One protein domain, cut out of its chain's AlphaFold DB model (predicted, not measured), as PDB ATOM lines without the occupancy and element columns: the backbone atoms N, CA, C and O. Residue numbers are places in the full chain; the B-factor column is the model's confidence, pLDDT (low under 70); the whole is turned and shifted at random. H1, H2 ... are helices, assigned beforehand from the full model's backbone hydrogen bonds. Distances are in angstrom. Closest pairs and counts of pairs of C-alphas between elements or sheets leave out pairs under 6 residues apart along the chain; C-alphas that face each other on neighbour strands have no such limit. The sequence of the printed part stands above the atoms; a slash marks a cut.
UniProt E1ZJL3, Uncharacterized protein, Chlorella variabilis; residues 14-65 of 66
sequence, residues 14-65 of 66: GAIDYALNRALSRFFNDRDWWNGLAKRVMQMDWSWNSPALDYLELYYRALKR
ATOM      1  N   GLY A  14       9.661   9.989 -27.312       95.38
ATOM      2  CA  GLY A  14       9.827  11.439 -27.405       95.38
ATOM      3  C   GLY A  14       9.506  11.982 -28.795       95.38
ATOM      4  O   GLY A  14       8.885  13.041 -28.919       95.38
ATOM      5  N   ALA A  15       9.853  11.237 -29.847       93.88
ATOM      6  CA  ALA A  15       9.495  11.581 -31.220       93.88
ATOM      7  C   ALA A  15       7.970  11.665 -31.416       93.88
ATOM      8  O   ALA A  15       7.460  12.633 -31.997       93.88
ATOM      9  N   ILE A  16       7.231  10.683 -30.890       94.81
ATOM     10  CA  ILE A  16       5.763  10.645 -30.962       94.81
ATOM     11  C   ILE A  16       5.149  11.744 -30.091       94.81
ATOM     12  O   ILE A  16       4.282  12.482 -30.567       94.81
ATOM     13  N   ASP A  17       5.612  11.888 -28.847       97.06
ATOM     14  CA  ASP A  17       5.090  12.877 -27.901       97.06
ATOM     15  C   ASP A  17       5.234  14.306 -28.444       97.06
ATOM     16  O   ASP A  17       4.294  15.105 -28.416       97.06
ATOM     17  N   TYR A  18       6.371  14.616 -29.068       96.44
ATOM     18  CA  TYR A  18       6.582  15.914 -29.699       96.44
ATOM     19  C   TYR A  18       5.604  16.187 -30.855       96.44
ATOM     20  O   TYR A  18       5.059  17.293 -30.973       96.44
ATOM     21  N   ALA A  19       5.343  15.206 -31.726       97.31
ATOM     22  CA  ALA A  19       4.365  15.371 -32.802       97.31
ATOM     23  C   ALA A  19       2.932  15.510 -32.277       97.31
ATOM     24  O   ALA A  19       2.184  16.358 -32.777       97.31
ATOM     25  N   LEU A  20       2.572  14.751 -31.240       97.19
ATOM     26  CA  LEU A  20       1.266  14.841 -30.599       97.19
ATOM     27  C   LEU A  20       1.060  16.207 -29.937       97.19
ATOM     28  O   LEU A  20       0.032  16.846 -30.162       97.19
ATOM     29  N   ASN A  21       2.055  16.712 -29.207       97.88
ATOM     30  CA  ASN A  21       2.002  18.035 -28.586       97.88
ATOM     31  C   ASN A  21       1.802  19.156 -29.619       97.88
ATOM     32  O   ASN A  21       1.017  20.079 -29.392       97.88
ATOM     33  N   ARG A  22       2.434  19.061 -30.800       97.25
ATOM     34  CA  ARG A  22       2.172  20.000 -31.908       97.25
ATOM     35  C   ARG A  22       0.730  19.914 -32.409       97.25
ATOM     36  O   ARG A  22       0.118  20.957 -32.644       97.25
ATOM     37  N   ALA A  23       0.185  18.707 -32.552       97.75
ATOM     38  CA  ALA A  23      -1.199  18.507 -32.981       97.75
ATOM     39  C   ALA A  23      -2.202  19.070 -31.963       97.75
ATOM     40  O   ALA A  23      -3.082  19.848 -32.336       97.75
ATOM     41  N   LEU A  24      -2.026  18.752 -30.677       98.19
ATOM     42  CA  LEU A  24      -2.871  19.249 -29.590       98.19
ATOM     43  C   LEU A  24      -2.791  20.771 -29.463       98.19
ATOM     44  O   LEU A  24      -3.822  21.431 -29.349       98.19
ATOM     45  N   SER A  25      -1.590  21.347 -29.559       98.06
ATOM     46  CA  SER A  25      -1.418  22.801 -29.522       98.06
ATOM     47  C   SER A  25      -2.203  23.492 -30.639       98.06
ATOM     48  O   SER A  25      -2.892  24.475 -30.377       98.06
ATOM     49  N   ARG A  26      -2.199  22.952 -31.866       97.88
ATOM     50  CA  ARG A  26      -3.031  23.494 -32.955       97.88
ATOM     51  C   ARG A  26      -4.517  23.291 -32.715       97.88
ATOM     52  O   ARG A  26      -5.295  24.205 -32.949       97.88
ATOM     53  N   PHE A  27      -4.914  22.131 -32.207       97.50
ATOM     54  CA  PHE A  27      -6.314  21.846 -31.918       97.50
ATOM     55  C   PHE A  27      -6.916  22.813 -30.884       97.50
ATOM     56  O   PHE A  27      -8.047  23.266 -31.079       97.50
ATOM     57  N   PHE A  28      -6.180  23.113 -29.807       98.19
ATOM     58  CA  PHE A  28      -6.655  23.948 -28.699       98.19
ATOM     59  C   PHE A  28      -6.417  25.445 -28.905       98.19
ATOM     60  O   PHE A  28      -7.262  26.241 -28.503       98.19
ATOM     61  N   ASN A  29      -5.300  25.833 -29.526       98.25
ATOM     62  CA  ASN A  29      -4.889  27.239 -29.614       98.25
ATOM     63  C   ASN A  29      -5.132  27.872 -30.995       98.25
ATOM     64  O   ASN A  29      -5.040  29.089 -31.116       98.25
ATOM     65  N   ASP A  30      -5.407  27.079 -32.036       97.50
ATOM     66  CA  ASP A  30      -5.484  27.559 -33.425       97.50
ATOM     67  C   ASP A  30      -6.525  26.774 -34.243       97.50
ATOM     68  O   ASP A  30      -6.231  26.019 -35.180       97.50
ATOM     69  N   ARG A  31      -7.791  26.913 -33.829       97.69
ATOM     70  CA  ARG A  31      -8.893  26.102 -34.358       97.69
ATOM     71  C   ARG A  31      -9.178  26.356 -35.837       97.69
ATOM     72  O   ARG A  31      -9.533  25.418 -36.553       97.69
ATOM     73  N   ASP A  32      -9.011  27.590 -36.298       98.12
ATOM     74  CA  ASP A  32      -9.230  27.952 -37.699       98.12
ATOM     75  C   ASP A  32      -8.189  27.297 -38.604       98.12
ATOM     76  O   ASP A  32      -8.544  26.697 -39.624       98.12
ATOM     77  N   TRP A  33      -6.916  27.313 -38.196       97.56
ATOM     78  CA  TRP A  33      -5.871  26.580 -38.903       97.56
ATOM     79  C   TRP A  33      -6.144  25.074 -38.909       97.56
ATOM     80  O   TRP A  33      -6.014  24.438 -39.956       97.56
ATOM     81  N   TRP A  34      -6.575  24.500 -37.778       98.12
ATOM     82  CA  TRP A  34      -6.931  23.078 -37.688       98.12
ATOM     83  C   TRP A  34      -8.038  22.701 -38.679       98.12
ATOM     84  O   TRP A  34      -7.915  21.727 -39.421       98.12
ATOM     85  N   ASN A  35      -9.108  23.497 -38.732       97.94
ATOM     86  CA  ASN A  35     -10.205  23.283 -39.673       97.94
ATOM     87  C   ASN A  35      -9.734  23.432 -41.130       97.94
ATOM     88  O   ASN A  35     -10.156  22.665 -41.998       97.94
ATOM     89  N   GLY A  36      -8.825  24.376 -41.400       97.88
ATOM     90  CA  GLY A  36      -8.182  24.535 -42.704       97.88
ATOM     91  C   GLY A  36      -7.363  23.309 -43.115       97.88
ATOM     92  O   GLY A  36      -7.493  22.838 -44.245       97.88
ATOM     93  N   LEU A  37      -6.573  22.751 -42.191       97.75
ATOM     94  CA  LEU A  37      -5.832  21.506 -42.403       97.75
ATOM     95  C   LEU A  37      -6.786  20.345 -42.713       97.75
ATOM     96  O   LEU A  37      -6.589  19.651 -43.706       97.75
ATOM     97  N   ALA A  38      -7.833  20.162 -41.905       97.25
ATOM     98  CA  ALA A  38      -8.811  19.094 -42.103       97.25
ATOM     99  C   ALA A  38      -9.485  19.192 -43.482       97.25
ATOM    100  O   ALA A  38      -9.517  18.212 -44.227       97.25
ATOM    101  N   LYS A  39      -9.944  20.391 -43.867       97.56
ATOM    102  CA  LYS A  39     -10.545  20.636 -45.184       97.56
ATOM    103  C   LYS A  39      -9.579  20.305 -46.321       97.56
ATOM    104  O   LYS A  39      -9.975  19.640 -47.273       97.56
ATOM    105  N   ARG A  40      -8.322  20.740 -46.214       96.56
ATOM    106  CA  ARG A  40      -7.285  20.455 -47.210       96.56
ATOM    107  C   ARG A  40      -7.065  18.952 -47.381       96.56
ATOM    108  O   ARG A  40      -7.057  18.471 -48.507       96.56
ATOM    109  N   VAL A  41      -6.919  18.210 -46.283       96.38
ATOM    110  CA  VAL A  41      -6.713  16.749 -46.322       96.38
ATOM    111  C   VAL A  41      -7.893  16.042 -46.988       96.38
ATOM    112  O   VAL A  41      -7.678  15.148 -47.802       96.38
ATOM    113  N   MET A  42      -9.125  16.476 -46.708       95.44
ATOM    114  CA  MET A  42     -10.333  15.937 -47.347       95.44
ATOM    115  C   MET A  42     -10.430  16.234 -48.853       95.44
ATOM    116  O   MET A  42     -11.186  15.566 -49.549       95.44
ATOM    117  N   GLN A  43      -9.710  17.242 -49.355       95.50
ATOM    118  CA  GLN A  43      -9.686  17.617 -50.774       95.50
ATOM    119  C   GLN A  43      -8.561  16.936 -51.564       95.50
ATOM    120  O   GLN A  43      -8.526  17.047 -52.788       95.50
ATOM    121  N   MET A  44      -7.632  16.263 -50.885       94.31
ATOM    122  CA  MET A  44      -6.553  15.527 -51.538       94.31
ATOM    123  C   MET A  44      -7.079  14.234 -52.169       94.31
ATOM    124  O   MET A  44      -7.958  13.570 -51.617       94.31
ATOM    125  N   ASP A  45      -6.514  13.865 -53.320       91.88
ATOM    126  CA  ASP A  45      -6.849  12.614 -53.994       91.88
ATOM    127  C   ASP A  45      -6.092  11.441 -53.360       91.88
ATOM    128  O   ASP A  45      -4.904  11.232 -53.603       91.88
ATOM    129  N   TRP A  46      -6.808  10.683 -52.533       91.31
ATOM    130  CA  TRP A  46      -6.372   9.396 -51.983       91.31
ATOM    131  C   TRP A  46      -7.113   8.219 -52.632       91.31
ATOM    132  O   TRP A  46      -7.158   7.120 -52.077       91.31
ATOM    133  N   SER A  47      -7.766   8.455 -53.773       94.00
ATOM    134  CA  SER A  47      -8.506   7.428 -54.496       94.00
ATOM    135  C   SER A  47      -7.573   6.508 -55.288       94.00
ATOM    136  O   SER A  47      -6.388   6.768 -55.490       94.00
ATOM    137  N   TRP A  48      -8.146   5.421 -55.800       95.38
ATOM    138  CA  TRP A  48      -7.451   4.494 -56.689       95.38
ATOM    139  C   TRP A  48      -7.309   4.995 -58.133       95.38
ATOM    140  O   TRP A  48      -6.696   4.298 -58.936       95.38
ATOM    141  N   ASN A  49      -7.827   6.180 -58.478       93.31
ATOM    142  CA  ASN A  49      -7.849   6.655 -59.864       93.31
ATOM    143  C   ASN A  49      -6.442   6.802 -60.453       93.31
ATOM    144  O   ASN A  49      -6.168   6.251 -61.517       93.31
ATOM    145  N   SER A  50      -5.544   7.505 -59.754       92.06
ATOM    146  CA  SER A  50      -4.177   7.715 -60.245       92.06
ATOM    147  C   SER A  50      -3.354   6.418 -60.234       92.06
ATOM    148  O   SER A  50      -2.848   6.051 -61.295       92.06
ATOM    149  N   PRO A  51      -3.291   5.647 -59.122       95.31
ATOM    150  CA  PRO A  51      -2.534   4.398 -59.116       95.31
ATOM    151  C   PRO A  51      -3.022   3.388 -60.160       95.31
ATOM    152  O   PRO A  51      -2.212   2.674 -60.741       95.31
ATOM    153  N   ALA A  52      -4.328   3.313 -60.440       96.12
ATOM    154  CA  ALA A  52      -4.856   2.388 -61.443       96.12
ATOM    155  C   ALA A  52      -4.309   2.664 -62.854       96.12
ATOM    156  O   ALA A  52      -4.028   1.719 -63.594       96.12
ATOM    157  N   LEU A  53      -4.121   3.938 -63.218       96.19
ATOM    158  CA  LEU A  53      -3.492   4.314 -64.486       96.19
ATOM    159  C   LEU A  53      -2.017   3.902 -64.514       96.19
ATOM    160  O   LEU A  53      -1.568   3.340 -65.515       96.19
ATOM    161  N   ASP A  54      -1.298   4.088 -63.404       95.81
ATOM    162  CA  ASP A  54       0.100   3.659 -63.270       95.81
ATOM    163  C   ASP A  54       0.233   2.132 -63.415       95.81
ATOM    164  O   ASP A  54       1.131   1.637 -64.102       95.81
ATOM    165  N   TYR A  55      -0.693   1.366 -62.827       96.19
ATOM    166  CA  TYR A  55      -0.752  -0.092 -62.982       96.19
ATOM    167  C   TYR A  55      -1.045  -0.513 -64.422       96.19
ATOM    168  O   TYR A  55      -0.411  -1.438 -64.934       96.19
ATOM    169  N   LEU A  56      -1.985   0.156 -65.092       96.31
ATOM    170  CA  LEU A  56      -2.299  -0.129 -66.488       96.31
ATOM    171  C   LEU A  56      -1.077   0.116 -67.383       96.31
ATOM    172  O   LEU A  56      -0.746  -0.718 -68.231       96.31
ATOM    173  N   GLU A  57      -0.369   1.226 -67.168       95.94
ATOM    174  CA  GLU A  57       0.869   1.517 -67.885       95.94
ATOM    175  C   GLU A  57       1.949   0.465 -67.596       95.94
ATOM    176  O   GLU A  57       2.595  -0.033 -68.527       95.94
ATOM    177  N   LEU A  58       2.125   0.081 -66.330       96.12
ATOM    178  CA  LEU A  58       3.052  -0.974 -65.929       96.12
ATOM    179  C   LEU A  58       2.752  -2.292 -66.663       96.12
ATOM    180  O   LEU A  58       3.673  -2.921 -67.190       96.12
ATOM    181  N   TYR A  59       1.478  -2.683 -66.766       96.06
ATOM    182  CA  TYR A  59       1.061  -3.887 -67.487       96.06
ATOM    183  C   TYR A  59       1.327  -3.793 -68.990       96.06
ATOM    184  O   TYR A  59       1.867  -4.738 -69.571       96.06
ATOM    185  N   TYR A  60       1.051  -2.655 -69.630       96.19
ATOM    186  CA  TYR A  60       1.397  -2.469 -71.043       96.19
ATOM    187  C   TYR A  60       2.906  -2.539 -71.294       96.19
ATOM    188  O   TYR A  60       3.337  -3.123 -72.291       96.19
ATOM    189  N   ARG A  61       3.725  -1.975 -70.397       96.00
ATOM    190  CA  ARG A  61       5.192  -2.053 -70.487       96.00
ATOM    191  C   ARG A  61       5.697  -3.488 -70.324       96.00
ATOM    192  O   ARG A  61       6.626  -3.874 -71.031       96.00
ATOM    193  N   ALA A  62       5.090  -4.270 -69.433       95.31
ATOM    194  CA  ALA A  62       5.434  -5.677 -69.241       95.31
ATOM    195  C   ALA A  62       5.080  -6.531 -70.471       95.31
ATOM    196  O   ALA A  62       5.899  -7.334 -70.908       95.31
ATOM    197  N   LEU A  63       3.908  -6.308 -71.078       94.06
ATOM    198  CA  LEU A  63       3.462  -7.041 -72.272       94.06
ATOM    199  C   LEU A  63       4.309  -6.748 -73.518       94.06
ATOM    200  O   LEU A  63       4.543  -7.651 -74.311       94.06
ATOM    201  N   LYS A  64       4.796  -5.511 -73.688       86.12
ATOM    202  CA  LYS A  64       5.659  -5.118 -74.822       86.12
ATOM    203  C   LYS A  64       7.084  -5.688 -74.767       86.12
ATOM    204  O   LYS A  64       7.847  -5.468 -75.701       86.12
ATOM    205  N   ARG A  65       7.478  -6.324 -73.659       63.53
ATOM    206  CA  ARG A  65       8.812  -6.922 -73.469       63.53
ATOM    207  C   ARG A  65       8.874  -8.424 -73.791       63.53
ATOM    208  O   ARG A  65       9.940  -9.007 -73.606       63.53
TER     209      ARG A  65
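Overview. This is residues 14 to 65 of the 66 residues of an uncharacterized protein of Chlorella variabilis (UniProt E1ZJL3). The model is an open L with no packed core: H1 and H2 meet near their ends to make a corner, and H3 follows beyond a short stretch of unnamed chain, so that H2 and H3 form one long arm and H1 the shorter one. Residues 36 to 65, with most of H2 and H3, stand free, and so do residues 14 to 22 of H1. The printed part has 52 residues with three named helices, in the order H1, H2, H3, and no named strand; the class is all helix. The whole is extended, with a radius of gyration of the C-alphas of 19.4 A, and the C-alphas span 56 by 27 by 9 A along their three main axes.

Along the chain. The printed part begins with H1, residues 14 to 29, whose first C-alpha, that of Gly 14, is at (9.827, 11.439, -27.405). H1 is the longest helix by residues, with 16, and measures 21.7 A from first to last C-alpha. After Asp 30 comes H2, residues 31 to 43, which measures 18.5 A from the C-alpha of Arg 31 at (-8.893, 26.102, -34.358) to that of Gln 43. Residues 44 to 48 lead to H3, residues 49 to 63, which also measures 21.7 A and ends at C-alpha 63, at (3.462, -7.041, -72.272). Lys 64 and Arg 65 follow it.

Arrangement. H1 and H2 touch only at the corner by their link, and only just, with 3 pairs of C-alphas within 8 A. H1 touches H2 with residues 26 to 27 alone, and H2 touches H1 with residues 33 to 34 alone; the closest C-alphas of the two helices are those of Phe 27 and Trp 34, 5.9 A apart. The two helices run opposite ways at a steep tilt of 70.0 degrees, only just short of about perpendicular, and their centres are 15.9 A apart. H3 touches no helix: H2 and H3 are apart, though they follow each other in the chain, and H1 and H3 are apart too. In H1 and H2 every O i to N i+4 pair is within hydrogen-bond range; in H3 it is 10 of 11.

Size, cuts and confidence. The two C-alphas farthest apart are those of Asn 29 and Arg 65, at 57.3 A, and the first and last printed C-alphas, of Gly 14 and Arg 65, are 49.6 A apart. The printed part has no cut, and both links, H1 to H2 and H2 to H3, are tight. The mean pLDDT of the printed part is 95.4, and one residue, Arg 65, is under 70.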